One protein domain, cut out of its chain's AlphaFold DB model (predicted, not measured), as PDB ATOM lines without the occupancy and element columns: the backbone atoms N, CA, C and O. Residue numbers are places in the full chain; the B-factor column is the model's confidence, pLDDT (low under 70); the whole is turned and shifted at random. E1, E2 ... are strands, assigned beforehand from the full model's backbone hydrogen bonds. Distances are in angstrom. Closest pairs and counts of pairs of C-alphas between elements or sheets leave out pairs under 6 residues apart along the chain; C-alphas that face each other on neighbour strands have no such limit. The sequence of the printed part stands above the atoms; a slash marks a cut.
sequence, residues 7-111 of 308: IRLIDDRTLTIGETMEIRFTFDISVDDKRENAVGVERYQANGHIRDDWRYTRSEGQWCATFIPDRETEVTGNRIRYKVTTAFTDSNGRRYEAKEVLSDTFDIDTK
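Overview. This is residues 7 to 111 of the 308 residues of an uncharacterized protein of Verminephrobacter eiseniae (strain EF01-2) (UniProt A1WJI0). With little regular structure, a strongly twisted sheet of E1 to E5 has a bent two-strand ribbon passing over one face, E6 and E7 running out, E8 and E9 back. The 105 printed residues include nine named strands, E1 to E9 in order, 40 residues; the class is all strand, neighbours antiparallel. It is compact, radius of gyration of the C-alphas 14.7 A, but elongated, spanning 48 by 28 by 19 A.

Along the chain. E1 is residues 7 to 9, from C-alpha 7 at (-76.340, -87.555, -67.954); E2, 21 to 26, 16.3 A; E3, 48 to 50; E4, 55 to 57; E5, 62 to 69, 22.0 A; E6, 74 to 78; E7, 81 to 84; E8, 99 to 102; E9, 106 to 109, to C-alpha 109 at (-72.747, -97.551, -49.460).

Arrangement. E5 has E2 on one side, N 23 and O 65 2.9 A apart, E3 and E4 on the other, N 49 and O 68 2.8 A, N 55 and O 64 2.9 A. E1 and E2 form a hairpin, N 8 and O 24 2.8 A. E6 neighbours E9, N 75 and O 108 2.9 A, and runs on into E7 at 47 degrees. E7 and E8 form a hairpin, N 82 and O 101 2.9 A.

Size, cuts and confidence. The printed part has no cut. C-alphas of Gly 93 and Lys 111 are farthest apart, 48.6 A. Links E1 to E2, E2 to E3 and E7 to E8 are long. Residues 27 to 45 are among those under pLDDT 70.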
ATOM      1  N   ILE A   7     -77.153 -86.521 -68.586       74.50
ATOM      2  CA  ILE A   7     -76.340 -87.555 -67.954       74.50
ATOM      3  C   ILE A   7     -77.300 -88.673 -67.584       74.50
ATOM      4  O   ILE A   7     -78.208 -88.467 -66.784       74.50
ATOM      5  N   ARG A   8     -77.125 -89.840 -68.194       81.00
ATOM      6  CA  ARG A   8     -77.900 -91.034 -67.882       81.00
ATOM      7  C   ARG A   8     -77.024 -91.996 -67.094       81.00
ATOM      8  O   ARG A   8     -75.942 -92.363 -67.555       81.00
ATOM      9  N   LEU A   9     -77.523 -92.414 -65.940       77.12
ATOM     10  CA  LEU A   9     -76.967 -93.530 -65.187       77.12
ATOM     11  C   LEU A   9     -77.501 -94.821 -65.814       77.12
ATOM     12  O   LEU A   9     -78.684 -94.903 -66.154       77.12
ATOM     13  N   ILE A  10     -76.617 -95.779 -66.085       74.12
ATOM     14  CA  ILE A  10     -77.020 -97.040 -66.731       74.12
ATOM     15  C   ILE A  10     -77.456 -98.082 -65.703       74.12
ATOM     16  O   ILE A  10     -78.259 -98.948 -66.045       74.12
ATOM     17  N   ASP A  11     -77.049 -97.902 -64.446       68.25
ATOM     18  CA  ASP A  11     -77.532 -98.661 -63.299       68.25
ATOM     19  C   ASP A  11     -78.230 -97.730 -62.297       68.25
ATOM     20  O   ASP A  11     -77.719 -96.664 -61.962       68.25
ATOM     21  N   ASP A  12     -79.406 -98.143 -61.827       62.25
ATOM     22  CA  ASP A  12     -80.225 -97.449 -60.822       62.25
ATOM     23  C   ASP A  12     -79.976 -98.088 -59.443       62.25
ATOM     24  O   ASP A  12     -80.834 -98.786 -58.899       62.25
ATOM     25  N   ARG A  13     -78.727 -98.018 -58.955       73.12
ATOM     26  CA  ARG A  13     -78.258 -98.823 -57.812       73.12
ATOM     27  C   ARG A  13     -77.576 -97.997 -56.731       73.12
ATOM     28  O   ARG A  13     -76.871 -97.031 -57.015       73.12
ATOM     29  N   THR A  14     -77.745 -98.456 -55.495       88.94
ATOM     30  CA  THR A  14     -76.805 -98.204 -54.403       88.94
ATOM     31  C   THR A  14     -75.481 -98.864 -54.768       88.94
ATOM     32  O   THR A  14     -75.450-100.074 -54.972       88.94
ATOM     33  N   LEU A  15     -74.408 -98.084 -54.901       92.88
ATOM     34  CA  LEU A  15     -73.088 -98.626 -55.212       92.88
ATOM     35  C   LEU A  15     -72.422 -99.161 -53.954       92.88
ATOM     36  O   LEU A  15     -72.139 -98.394 -53.033       92.88
ATOM     37  N   THR A  16     -72.152-100.462 -53.969       93.81
ATOM     38  CA  THR A  16     -71.543-101.200 -52.861       93.81
ATOM     39  C   THR A  16     -70.032-101.369 -53.022       93.81
ATOM     40  O   THR A  16     -69.418-100.926 -54.003       93.81
ATOM     41  N   ILE A  17     -69.377-101.990 -52.043       92.75
ATOM     42  CA  ILE A  17     -67.932-102.222 -52.062       92.75
ATOM     43  C   ILE A  17     -67.499-102.965 -53.329       92.75
ATOM     44  O   ILE A  17     -67.841-104.122 -53.561       92.75
ATOM     45  N   GLY A  18     -66.622-102.318 -54.098       90.88
ATOM     46  CA  GLY A  18     -66.029-102.890 -55.308       90.88
ATOM     47  C   GLY A  18     -66.892-102.735 -56.558       90.88
ATOM     48  O   GLY A  18     -66.407-103.039 -57.649       90.88
ATOM     49  N   GLU A  19     -68.115-102.223 -56.429       93.19
ATOM     50  CA  GLU A  19     -68.949-101.891 -57.575       93.19
ATOM     51  C   GLU A  19     -68.515-100.584 -58.242       93.19
ATOM     52  O   GLU A  19     -67.891 -99.695 -57.657       93.19
ATOM     53  N   THR A  20     -68.861-100.480 -59.519       92.31
ATOM     54  CA  THR A  20     -68.653 -99.296 -60.347       92.31
ATOM     55  C   THR A  20     -69.891 -99.073 -61.195       92.31
ATOM     56  O   THR A  20     -70.568-100.038 -61.539       92.31
ATOM     57  N   MET A  21     -70.138 -97.835 -61.604       91.25
ATOM     58  CA  MET A  21     -71.287 -97.483 -62.436       91.25
ATOM     59  C   MET A  21     -70.838 -97.018 -63.817       91.25
ATOM     60  O   MET A  21     -69.979 -96.145 -63.933       91.25
ATOM     61  N   GLU A  22     -71.457 -97.535 -64.877       89.62
ATOM     62  CA  GLU A  22     -71.328 -96.917 -66.196       89.62
ATOM     63  C   GLU A  22     -72.202 -95.662 -66.276       89.62
ATOM     64  O   GLU A  22     -73.413 -95.695 -66.037       89.62
ATOM     65  N   ILE A  23     -71.585 -94.554 -66.674       86.88
ATOM     66  CA  ILE A  23     -72.263 -93.277 -66.883       86.88
ATOM     67  C   ILE A  23     -72.231 -92.916 -68.361       86.88
ATOM     68  O   ILE A  23     -71.190 -93.020 -69.014       86.88
ATOM     69  N   ARG A  24     -73.376 -92.483 -68.897       84.81
ATOM     70  CA  ARG A  24     -73.496 -92.042 -70.289       84.81
ATOM     71  C   ARG A  24     -73.856 -90.578 -70.373       84.81
ATOM     72  O   ARG A  24     -74.843 -90.120 -69.806       84.81
ATOM     73  N   PHE A  25     -73.092 -89.867 -71.179       77.50
ATOM     74  CA  PHE A  25     -73.326 -88.483 -71.520       77.50
ATOM     75  C   PHE A  25     -73.836 -88.418 -72.949       77.50
ATOM     76  O   PHE A  25     -73.229 -88.953 -73.878       77.50
ATOM     77  N   THR A  26     -74.971 -87.754 -73.124       73.88
ATOM     78  CA  THR A  26     -75.377 -87.266 -74.441       73.88
ATOM     79  C   THR A  26     -75.042 -85.785 -74.464       73.88
ATOM     80  O   THR A  26     -75.457 -85.074 -73.550       73.88
ATOM     81  N   PHE A  27     -74.297 -85.339 -75.471       68.19
ATOM     82  CA  PHE A  27     -73.991 -83.928 -75.689       68.19
ATOM     83  C   PHE A  27     -74.513 -83.505 -77.067       68.19
ATOM     84  O   PHE A  27     -74.470 -84.294 -78.008       68.19
ATOM     85  N   ASP A  28     -74.947 -82.258 -77.202       61.25
ATOM     86  CA  ASP A  28     -75.295 -81.607 -78.471       61.25
ATOM     87  C   ASP A  28     -74.053 -81.040 -79.191       61.25
ATOM     88  O   ASP A  28     -74.172 -80.290 -80.163       61.25
ATOM     89  N   ILE A  29     -72.846 -81.357 -78.696       55.91
ATOM     90  CA  ILE A  29     -71.573 -80.886 -79.253       55.91
ATOM     91  C   ILE A  29     -71.079 -81.804 -80.372       55.91
ATOM     92  O   ILE A  29     -71.078 -83.029 -80.241       55.91
ATOM     93  N   SER A  30     -70.671 -81.196 -81.488       50.34
ATOM     94  CA  SER A  30     -70.079 -81.900 -82.627       50.34
ATOM     95  C   SER A  30     -68.794 -82.611 -82.195       50.34
ATOM     96  O   SER A  30     -67.925 -82.023 -81.558       50.34
ATOM     97  N   VAL A  31     -68.688 -83.892 -82.538       50.41
ATOM     98  CA  VAL A  31     -67.734 -84.867 -81.980       50.41
ATOM     99  C   VAL A  31     -66.285 -84.734 -82.469       50.41
ATOM    100  O   VAL A  31     -65.449 -85.556 -82.094       50.41
ATOM    101  N   ASP A  32     -65.981 -83.736 -83.299       51.72
ATOM    102  CA  ASP A  32     -64.673 -83.620 -83.958       51.72
ATOM    103  C   ASP A  32     -63.626 -82.843 -83.146       51.72
ATOM    104  O   ASP A  32     -62.432 -83.000 -83.401       51.72
ATOM    105  N   ASP A  33     -64.026 -82.088 -82.119       47.62
ATOM    106  CA  ASP A  33     -63.081 -81.371 -81.265       47.62
ATOM    107  C   ASP A  33     -62.918 -82.052 -79.905       47.62
ATOM    108  O   ASP A  33     -63.864 -82.339 -79.172       47.62
ATOM    109  N   LYS A  34     -61.654 -82.339 -79.601       51.06
ATOM    110  CA  LYS A  34     -61.143 -83.016 -78.411       51.06
ATOM    111  C   LYS A  34     -61.882 -82.579 -77.142       51.06
ATOM    112  O   LYS A  34     -62.059 -81.389 -76.897       51.06
ATOM    113  N   ARG A  35     -62.194 -83.561 -76.286       51.38
ATOM    114  CA  ARG A  35     -62.701 -83.447 -74.898       51.38
ATOM    115  C   ARG A  35     -62.117 -82.275 -74.088       51.38
ATOM    116  O   ARG A  35     -62.773 -81.768 -73.191       51.38
ATOM    117  N   GLU A  36     -60.898 -81.859 -74.410       47.53
ATOM    118  CA  GLU A  36     -60.159 -80.750 -73.800       47.53
ATOM    119  C   GLU A  36     -60.793 -79.362 -74.032       47.53
ATOM    120  O   GLU A  36     -60.592 -78.472 -73.211       47.53
ATOM    121  N   ASN A  37     -61.596 -79.177 -75.088       44.56
ATOM    122  CA  ASN A  37     -62.197 -77.878 -75.429       44.56
ATOM    123  C   ASN A  37     -63.601 -77.659 -74.831       44.56
ATOM    124  O   ASN A  37     -64.075 -76.525 -74.793       44.56
ATOM    125  N   ALA A  38     -64.258 -78.712 -74.331       47.56
ATOM    126  CA  ALA A  38     -65.534 -78.626 -73.620       47.56
ATOM    127  C   ALA A  38     -65.274 -78.727 -72.110       47.56
ATOM    128  O   ALA A  38     -65.118 -79.809 -71.550       47.56
ATOM    129  N   VAL A  39     -65.170 -77.570 -71.464       48.22
ATOM    130  CA  VAL A  39     -64.827 -77.400 -70.047       48.22
ATOM    131  C   VAL A  39     -65.620 -78.350 -69.128       48.22
ATOM    132  O   VAL A  39     -66.840 -78.269 -69.060       48.22
ATOM    133  N   GLY A  40     -64.893 -79.219 -68.415       58.25
ATOM    134  CA  GLY A  40     -65.211 -79.743 -67.077       58.25
ATOM    135  C   GLY A  40     -66.421 -80.675 -66.903       58.25
ATOM    136  O   GLY A  40     -67.557 -80.236 -66.731       58.25
ATOM    137  N   VAL A  41     -66.169 -81.978 -66.732       58.59
ATOM    138  CA  VAL A  41     -67.058 -82.818 -65.905       58.59
ATOM    139  C   VAL A  41     -66.651 -82.597 -64.447       58.59
ATOM    140  O   VAL A  41     -65.675 -83.178 -63.970       58.59
ATOM    141  N   GLU A  42     -67.349 -81.697 -63.755       61.84
ATOM    142  CA  GLU A  42     -67.102 -81.405 -62.342       61.84
ATOM    143  C   GLU A  42     -67.851 -82.383 -61.436       61.84
ATOM    144  O   GLU A  42     -69.049 -82.626 -61.564       61.84
ATOM    145  N   ARG A  43     -67.148 -82.926 -60.448       64.94
ATOM    146  CA  ARG A  43     -67.728 -83.868 -59.491       64.94
ATOM    147  C   ARG A  43     -68.466 -83.087 -58.412       64.94
ATOM    148  O   ARG A  43     -67.878 -82.707 -57.405       64.94
ATOM    149  N   TYR A  44     -69.745 -82.804 -58.618       64.56
ATOM    150  CA  TYR A  44     -70.556 -82.190 -57.570       64.56
ATOM    151  C   TYR A  44     -71.156 -83.256 -56.656       64.56
ATOM    152  O   TYR A  44     -72.035 -83.973 -57.102       64.56
ATOM    153  N   GLN A  45     -70.708 -83.339 -55.397       67.19
ATOM    154  CA  GLN A  45     -71.253 -84.271 -54.388       67.19
ATOM    155  C   GLN A  45     -71.317 -85.736 -54.853       67.19
ATOM    156  O   GLN A  45     -72.172 -86.496 -54.415       67.19
ATOM    157  N   ALA A  46     -70.426 -86.129 -55.763       75.56
ATOM    158  CA  ALA A  46     -70.471 -87.467 -56.329       75.56
ATOM    159  C   ALA A  46     -69.878 -88.520 -55.381       75.56
ATOM    160  O   ALA A  46     -70.113 -89.690 -55.619       75.56
ATOM    161  N   ASN A  47     -69.115 -88.116 -54.351       90.44
ATOM    162  CA  ASN A  47     -68.444 -89.007 -53.390       90.44
ATOM    163  C   ASN A  47     -67.762 -90.198 -54.091       90.44
ATOM    164  O   ASN A  47     -68.015 -91.366 -53.809       90.44
ATOM    165  N   GLY A  48     -66.959 -89.861 -55.101       90.31
ATOM    166  CA  GLY A  48     -66.268 -90.796 -55.974       90.31
ATOM    167  C   GLY A  48     -65.535 -90.090 -57.105       90.31
ATOM    168  O   GLY A  48     -65.413 -88.858 -57.157       90.31
ATOM    169  N   HIS A  49     -65.050 -90.873 -58.064       87.94
ATOM    170  CA  HIS A  49     -64.304 -90.385 -59.212       87.94
ATOM    171  C   HIS A  49     -64.698 -91.070 -60.517       87.94
ATOM    172  O   HIS A  49     -64.998 -92.254 -60.562       87.94
ATOM    173  N   ILE A  50     -64.646 -90.314 -61.614       86.31
ATOM    174  CA  ILE A  50     -64.804 -90.862 -62.962       86.31
ATOM    175  C   ILE A  50     -63.425 -91.289 -63.461       86.31
ATOM    176  O   ILE A  50     -62.490 -90.479 -63.454       86.31
ATOM    177  N   ARG A  51     -63.301 -92.553 -63.866       85.62
ATOM    178  CA  ARG A  51     -62.096 -93.132 -64.458       85.62
ATOM    179  C   ARG A  51     -61.820 -92.492 -65.817       85.62
ATOM    180  O   ARG A  51     -62.725 -92.039 -66.514       85.62
ATOM    181  N   ASP A  52     -60.550 -92.437 -66.203       83.44
ATOM    182  CA  ASP A  52     -60.144 -91.871 -67.491       83.44
ATOM    183  C   ASP A  52     -60.265 -92.888 -68.643       83.44
ATOM    184  O   ASP A  52     -59.321 -93.139 -69.382       83.44
ATOM    185  N   ASP A  53     -61.429 -93.529 -68.768       82.25
ATOM    186  CA  ASP A  53     -61.713 -94.615 -69.719       82.25
ATOM    187  C   ASP A  53     -62.816 -94.256 -70.722       82.25
ATOM    188  O   ASP A  53     -63.633 -95.084 -71.132       82.25
ATOM    189  N   TRP A  54     -62.822 -92.986 -71.109       81.81
ATOM    190  CA  TRP A  54     -63.833 -92.398 -71.968       81.81
ATOM    191  C   TRP A  54     -63.884 -93.070 -73.335       81.81
ATOM    192  O   TRP A  54     -62.876 -93.186 -74.033       81.81
ATOM    193  N   ARG A  55     -65.090 -93.453 -73.752       82.38
ATOM    194  CA  ARG A  55     -65.341 -94.052 -75.066       82.38
ATOM    195  C   ARG A  55     -66.552 -93.430 -75.734       82.38
ATOM    196  O   ARG A  55     -67.539 -93.134 -75.069       82.38
ATOM    197  N   TYR A  56     -66.482 -93.264 -77.051       80.69
ATOM    198  CA  TYR A  56     -67.596 -92.761 -77.848       80.69
ATOM    199  C   TYR A  56     -68.291 -93.896 -78.603       80.69
ATOM    200  O   TYR A  56     -67.667 -94.607 -79.395       80.69
ATOM    201  N   THR A  57     -69.597 -94.031 -78.401       72.56
ATOM    202  CA  THR A  57     -70.436 -95.023 -79.076       72.56
ATOM    203  C   THR A  57     -71.168 -94.367 -80.245       72.56
ATOM    204  O   THR A  57     -72.211 -93.736 -80.077       72.56
ATOM    205  N   ARG A  58     -70.634 -94.542 -81.463       68.81
ATOM    206  CA  ARG A  58     -71.196 -93.960 -82.703       68.81
ATOM    207  C   ARG A  58     -72.636 -94.390 -82.992       68.81
ATOM    208  O   ARG A  58     -73.376 -93.613 -83.580       68.81
ATOM    209  N   SER A  59     -73.029 -95.600 -82.589       68.06
ATOM    210  CA  SER A  59     -74.392 -96.114 -82.781       68.06
ATOM    211  C   SER A  59     -75.438 -95.399 -81.921       68.06
ATOM    212  O   SER A  59     -76.617 -95.449 -82.251       68.06
ATOM    213  N   GLU A  60     -75.021 -94.735 -80.838       65.94
ATOM    214  CA  GLU A  60     -75.917 -94.075 -79.879       65.94
ATOM    215  C   GLU A  60     -75.668 -92.562 -79.760       65.94
ATOM    216  O   GLU A  60     -76.497 -91.852 -79.196       65.94
ATOM    217  N   GLY A  61     -74.552 -92.051 -80.293       71.00
ATOM    218  CA  GLY A  61     -74.183 -90.638 -80.179       71.00
ATOM    219  C   GLY A  61     -73.789 -90.230 -78.757       71.00
ATOM    220  O   GLY A  61     -74.076 -89.112 -78.335       71.00
ATOM    221  N   GLN A  62     -73.195 -91.147 -77.986       77.19
ATOM    222  CA  GLN A  62     -72.958 -90.976 -76.550       77.19
ATOM    223  C   GLN A  62     -71.502 -91.212 -76.165       77.19
ATOM    224  O   GLN A  62     -70.825 -92.073 -76.728       77.19
ATOM    225  N   TRP A  63     -71.050 -90.471 -75.157       78.75
ATOM    226  CA  TRP A  63     -69.808 -90.744 -74.446       78.75
ATOM    227  C   TRP A  63     -70.099 -91.562 -73.195       78.75
ATOM    228  O   TRP A  63     -71.005 -91.220 -72.438       78.75
ATOM    229  N   CYS A  64     -69.317 -92.607 -72.953       81.81
ATOM    230  CA  CYS A  64     -69.402 -93.422 -71.747       81.81
ATOM    231  C   CYS A  64     -68.105 -93.323 -70.945       81.81
ATOM    232  O   CYS A  64     -67.027 -93.249 -71.538       81.81
ATOM    233  N   ALA A  65     -68.215 -93.385 -69.622       85.38
ATOM    234  CA  ALA A  65     -67.094 -93.540 -68.700       85.38
ATOM    235  C   ALA A  65     -67.516 -94.383 -67.490       85.38
ATOM    236  O   ALA A  65     -68.707 -94.633 -67.289       85.38
ATOM    237  N   THR A  66     -66.545 -94.801 -66.685       88.62
ATOM    238  CA  THR A  66     -66.799 -95.544 -65.444       88.62
ATOM    239  C   THR A  66     -66.715 -94.618 -64.235       88.62
ATOM    240  O   THR A  66     -65.706 -93.945 -64.035       88.62
ATOM    241  N   PHE A  67     -67.749 -94.599 -63.402       90.69
ATOM    242  CA  PHE A  67     -67.744 -93.971 -62.086       90.69
ATOM    243  C   PHE A  67     -67.366 -94.995 -61.007       90.69
ATOM    244  O   PHE A  67     -67.891 -96.107 -60.980       90.69
ATOM    245  N   ILE A  68     -66.454 -94.604 -60.119       91.94
ATOM    246  CA  ILE A  68     -65.949 -95.404 -59.006       91.94
ATOM    247  C   ILE A  68     -66.277 -94.647 -57.710       91.94
ATOM    248  O   ILE A  68     -65.762 -93.535 -57.540       91.94
ATOM    249  N   PRO A  69     -67.107 -95.201 -56.810       93.88
ATOM    250  CA  PRO A  69     -67.420 -94.558 -55.537       93.88
ATOM    251  C   PRO A  69     -66.174 -94.469 -54.646       93.88
ATOM    252  O   PRO A  69     -65.255 -95.292 -54.735       93.88
ATOM    253  N   ASP A  70     -66.136 -93.463 -53.775       94.06
ATOM    254  CA  ASP A  70     -65.139 -93.389 -52.713       94.06
ATOM    255  C   ASP A  70     -65.356 -94.546 -51.726       94.06
ATOM    256  O   ASP A  70     -66.455 -95.085 -51.590       94.06
ATOM    257  N   ARG A  71     -64.285 -94.979 -51.057       94.00
ATOM    258  CA  ARG A  71     -64.353 -96.034 -50.031       94.00
ATOM    259  C   ARG A  71     -64.940 -95.482 -48.732       94.00
ATOM    260  O   ARG A  71     -64.863 -94.276 -48.504       94.00
ATOM    261  N   GLU A  72     -65.446 -96.363 -47.867       92.69
ATOM    262  CA  GLU A  72     -65.941 -96.013 -46.524       92.69
ATOM    263  C   GLU A  72     -66.983 -94.877 -46.540       92.69
ATOM    264  O   GLU A  72     -67.023 -94.009 -45.666       92.69
ATOM    265  N   THR A  73     -67.808 -94.858 -47.583       93.00
ATOM    266  CA  THR A  73     -68.732 -93.775 -47.903       93.00
ATOM    267  C   THR A  73     -70.154 -94.300 -47.855       93.00
ATOM    268  O   THR A  73     -70.461 -95.295 -48.490       93.00
ATOM    269  N   GLU A  74     -71.026 -93.603 -47.136       92.81
ATOM    270  CA  GLU A  74     -72.438 -93.963 -47.016       92.81
ATOM    271  C   GLU A  74     -73.262 -92.685 -47.129       92.81
ATOM    272  O   GLU A  74     -73.186 -91.794 -46.276       92.81
ATOM    273  N   VAL A  75     -73.965 -92.540 -48.244       92.31
ATOM    274  CA  VAL A  75     -74.650 -91.301 -48.607       92.31
ATOM    275  C   VAL A  75     -75.721 -91.590 -49.640       92.31
ATOM    276  O   VAL A  75     -75.481 -92.266 -50.641       92.31
ATOM    277  N   THR A  76     -76.901 -91.023 -49.413       92.44
ATOM    278  CA  THR A  76     -78.028 -91.117 -50.335       92.44
ATOM    279  C   THR A  76     -78.173 -89.847 -51.167       92.44
ATOM    280  O   THR A  76     -77.785 -88.753 -50.749       92.44
ATOM    281  N   GLY A  77     -78.742 -89.973 -52.365       90.25
ATOM    282  CA  GLY A  77     -79.078 -88.816 -53.198       90.25
ATOM    283  C   GLY A  77     -77.894 -88.145 -53.906       90.25
ATOM    284  O   GLY A  77     -77.989 -86.968 -54.267       90.25
ATOM    285  N   ASN A  78     -76.791 -88.865 -54.124       90.94
ATOM    286  CA  ASN A  78     -75.632 -88.372 -54.875       90.94
ATOM    287  C   ASN A  78     -76.022 -88.017 -56.308       90.94
ATOM    288  O   ASN A  78     -76.933 -88.609 -56.884       90.94
ATOM    289  N   ARG A  79     -75.300 -87.070 -56.913       90.06
ATOM    290  CA  ARG A  79     -75.463 -86.705 -58.326       90.06
ATOM    291  C   ARG A  79     -74.113 -86.521 -58.991       90.06
ATOM    292  O   ARG A  79     -73.123 -86.196 -58.351       90.06
ATOM    293  N   ILE A  80     -74.082 -86.684 -60.306       86.81
ATOM    294  CA  ILE A  80     -72.963 -86.259 -61.145       86.81
ATOM    295  C   ILE A  80     -73.386 -84.979 -61.856       86.81
ATOM    296  O   ILE A  80     -74.514 -84.870 -62.340       86.81
ATOM    297  N   ARG A  81     -72.477 -84.005 -61.917       83.75
ATOM    298  CA  ARG A  81     -72.692 -82.730 -62.598       83.75
ATOM    299  C   ARG A  81     -71.790 -82.625 -63.820       83.75
ATOM    300  O   ARG A  81     -70.618 -82.978 -63.803       83.75
ATOM    301  N   TYR A  82     -72.347 -82.083 -64.885       79.00
ATOM    302  CA  TYR A  82     -71.603 -81.587 -66.029       79.00
ATOM    303  C   TYR A  82     -71.886 -80.098 -66.158       79.00
ATOM    304  O   TYR A  82     -73.053 -79.694 -66.116       79.00
ATOM    305  N   LYS A  83     -70.838 -79.278 -66.272       75.25
ATOM    306  CA  LYS A  83     -70.986 -77.825 -66.309       75.25
ATOM    307  C   LYS A  83     -70.081 -77.195 -67.360       75.25
ATOM    308  O   LYS A  83     -68.875 -77.115 -67.178       75.25
ATOM    309  N   VAL A  84     -70.698 -76.625 -68.390       73.19
ATOM    310  CA  VAL A  84     -70.049 -75.684 -69.305       73.19
ATOM    311  C   VAL A  84     -70.097 -74.304 -68.651       73.19
ATOM    312  O   VAL A  84     -71.159 -73.688 -68.559       73.19
ATOM    313  N   THR A  85     -68.961 -73.832 -68.137       69.19
ATOM    314  CA  THR A  85     -68.880 -72.596 -67.333       69.19
ATOM    315  C   THR A  85     -68.946 -71.319 -68.166       69.19
ATOM    316  O   THR A  85     -69.466 -70.309 -67.693       69.19
ATOM    317  N   THR A  86     -68.463 -71.361 -69.407       72.75
ATOM    318  CA  THR A  86     -68.489 -70.239 -70.351       72.75
ATOM    319  C   THR A  86     -68.886 -70.721 -71.735       72.75
ATOM    320  O   THR A  86     -68.428 -71.775 -72.176       72.75
ATOM    321  N   ALA A  87     -69.701 -69.928 -72.430       76.88
ATOM    322  CA  ALA A  87     -70.031 -70.191 -73.822       76.88
ATOM    323  C   ALA A  87     -68.760 -70.222 -74.691       76.88
ATOM    324  O   ALA A  87     -67.842 -69.428 -74.475       76.88
ATOM    325  N   PHE A  88     -68.717 -71.114 -75.678       73.25
ATOM    326  CA  PHE A  88     -67.589 -71.258 -76.602       73.25
ATOM    327  C   PHE A  88     -68.068 -71.527 -78.032       73.25
ATOM    328  O   PHE A  88     -69.246 -71.783 -78.275       73.25
ATOM    329  N   THR A  89     -67.158 -71.441 -78.998       74.31
ATOM    330  CA  THR A  89     -67.426 -71.742 -80.409       74.31
ATOM    331  C   THR A  89     -66.435 -72.798 -80.883       74.31
ATOM    332  O   THR A  89     -65.247 -72.668 -80.595       74.31
ATOM    333  N   ASP A  90     -66.910 -73.851 -81.554       67.44
ATOM    334  CA  ASP A  90     -66.030 -74.896 -82.099       67.44
ATOM    335  C   ASP A  90     -65.310 -74.464 -83.386       67.44
ATOM    336  O   ASP A  90     -65.564 -73.393 -83.948       67.44
ATOM    337  N   SER A  91     -64.410 -75.323 -83.872       67.81
ATOM    338  CA  SER A  91     -63.674 -75.122 -85.127       67.81
ATOM    339  C   SER A  91     -64.570 -74.990 -86.367       67.81
ATOM    340  O   SER A  91     -64.134 -74.447 -87.382       67.81
ATOM    341  N   ASN A  92     -65.834 -75.416 -86.275       71.38
ATOM    342  CA  ASN A  92     -66.839 -75.312 -87.330       71.38
ATOM    343  C   ASN A  92     -67.719 -74.054 -87.196       71.38
ATOM    344  O   ASN A  92     -68.683 -73.891 -87.947       71.38
ATOM    345  N   GLY A  93     -67.415 -73.153 -86.252       73.50
ATOM    346  CA  GLY A  93     -68.160 -71.912 -86.038       73.50
ATOM    347  C   GLY A  93     -69.484 -72.094 -85.289       73.50
ATOM    348  O   GLY A  93     -70.283 -71.158 -85.221       73.50
ATOM    349  N   ARG A  94     -69.743 -73.274 -84.712       73.44
ATOM    350  CA  ARG A  94     -70.958 -73.548 -83.941       73.44
ATOM    351  C   ARG A  94     -70.781 -73.073 -82.504       73.44
ATOM    352  O   ARG A  94     -69.810 -73.425 -81.841       73.44
ATOM    353  N   ARG A  95     -71.723 -72.260 -82.021       75.31
ATOM    354  CA  ARG A  95     -71.715 -71.705 -80.661       75.31
ATOM    355  C   ARG A  95     -72.436 -72.629 -79.677       75.31
ATOM    356  O   ARG A  95     -73.543 -73.084 -79.958       75.31
ATOM    357  N   TYR A  96     -71.827 -72.824 -78.515       72.69
ATOM    358  CA  TYR A  96     -72.347 -73.571 -77.375       72.69
ATOM    359  C   TYR A  96     -72.485 -72.627 -76.188       72.69
ATOM    360  O   TYR A  96     -71.534 -71.930 -75.842       72.69
ATOM    361  N   GLU A  97     -73.667 -72.577 -75.583       77.38
ATOM    362  CA  GLU A  97     -73.924 -71.736 -74.413       77.38
ATOM    363  C   GLU A  97     -73.439 -72.399 -73.118       77.38
ATOM    364  O   GLU A  97     -73.278 -73.619 -73.042       77.38
ATOM    365  N   ALA A  98     -73.235 -71.585 -72.078       74.31
ATOM    366  CA  ALA A  98     -73.011 -72.099 -70.732       74.31
ATOM    367  C   ALA A  98     -74.207 -72.955 -70.287       74.31
ATOM    368  O   ALA A  98     -75.365 -72.623 -70.555       74.31
ATOM    369  N   LYS A  99     -73.928 -74.066 -69.605       77.94
ATOM    370  CA  LYS A  99     -74.939 -75.075 -69.292       77.94
ATOM    371  C   LYS A  99     -74.567 -75.884 -68.065       77.94
ATOM    372  O   LYS A  99     -73.395 -76.156 -67.831       77.94
ATOM    373  N   GLU A 100     -75.579 -76.313 -67.322       81.75
ATOM    374  CA  GLU A 100     -75.446 -77.283 -66.241       81.75
ATOM    375  C   GLU A 100     -76.410 -78.448 -66.475       81.75
ATOM    376  O   GLU A 100     -77.574 -78.247 -66.824       81.75
ATOM    377  N   VAL A 101     -75.908 -79.668 -66.301       82.50
ATOM    378  CA  VAL A 101     -76.677 -80.908 -66.400       82.50
ATOM    379  C   VAL A 101     -76.365 -81.757 -65.179       82.50
ATOM    380  O   VAL A 101     -75.200 -81.924 -64.816       82.50
ATOM    381  N   LEU A 102     -77.407 -82.296 -64.556       86.56
ATOM    382  CA  LEU A 102     -77.301 -83.241 -63.451       86.56
ATOM    383  C   LEU A 102     -77.747 -84.626 -63.922       86.56
ATOM    384  O   LEU A 102     -78.607 -84.736 -64.796       86.56
ATOM    385  N   SER A 103     -77.163 -85.667 -63.339       87.38
ATOM    386  CA  SER A 103     -77.719 -87.017 -63.413       87.38
ATOM    387  C   SER A 103     -78.972 -87.153 -62.545       87.38
ATOM    388  O   SER A 103     -79.261 -86.298 -61.699       87.38
ATOM    389  N   ASP A 104     -79.650 -88.291 -62.690       87.75
ATOM    390  CA  ASP A 104     -80.526 -88.813 -61.642       87.75
ATOM    391  C   ASP A 104     -79.741 -89.034 -60.336       87.75
ATOM    392  O   ASP A 104     -78.502 -88.989 -60.309       87.75
ATOM    393  N   THR A 105     -80.463 -89.202 -59.230       89.69
ATOM    394  CA  THR A 105     -79.846 -89.499 -57.935       89.69
ATOM    395  C   THR A 105     -79.432 -90.958 -57.840       89.69
ATOM    396  O   THR A 105     -80.159 -91.819 -58.319       89.69
ATOM    397  N   PHE A 106     -78.326 -91.230 -57.158       91.50
ATOM    398  CA  PHE A 106     -77.893 -92.582 -56.812       91.50
ATOM    399  C   PHE A 106     -77.342 -92.615 -55.387       91.50
ATOM    400  O   PHE A 106     -76.888 -91.597 -54.857       91.50
ATOM    401  N   ASP A 107     -77.364 -93.787 -54.770       92.81
ATOM    402  CA  ASP A 107     -76.863 -93.980 -53.413       92.81
ATOM    403  C   ASP A 107     -75.482 -94.642 -53.460       92.81
ATOM    404  O   ASP A 107     -75.125 -95.325 -54.421       92.81
ATOM    405  N   ILE A 108     -74.681 -94.414 -52.429       93.69
ATOM    406  CA  ILE A 108     -73.385 -95.064 -52.244       93.69
ATOM    407  C   ILE A 108     -73.382 -95.630 -50.838       93.69
ATOM    408  O   ILE A 108     -73.675 -94.897 -49.893       93.69
ATOM    409  N   ASP A 109     -73.023 -96.900 -50.727       94.69
ATOM    410  CA  ASP A 109     -72.747 -97.551 -49.460       94.69
ATOM    411  C   ASP A 109     -71.533 -98.469 -49.612       94.69
ATOM    412  O   ASP A 109     -71.640 -99.639 -49.952       94.69
ATOM    413  N   THR A 110     -70.346 -97.908 -49.415       94.19
ATOM    414  CA  THR A 110     -69.067 -98.623 -49.459       94.19
ATOM    415  C   THR A 110     -68.464 -98.816 -48.071       94.19
ATOM    416  O   THR A 110     -67.260 -99.085 -47.962       94.19
ATOM    417  N   LYS A 111     -69.261 -98.639 -47.011       93.25
ATOM    418  CA  LYS A 111     -68.852 -99.005 -45.657       93.25
ATOM    419  C   LYS A 111     -69.085-100.492 -45.442       93.25
ATOM    420  O   LYS A 111     -69.877-101.131 -46.120       93.25
TER     421      LYS A 111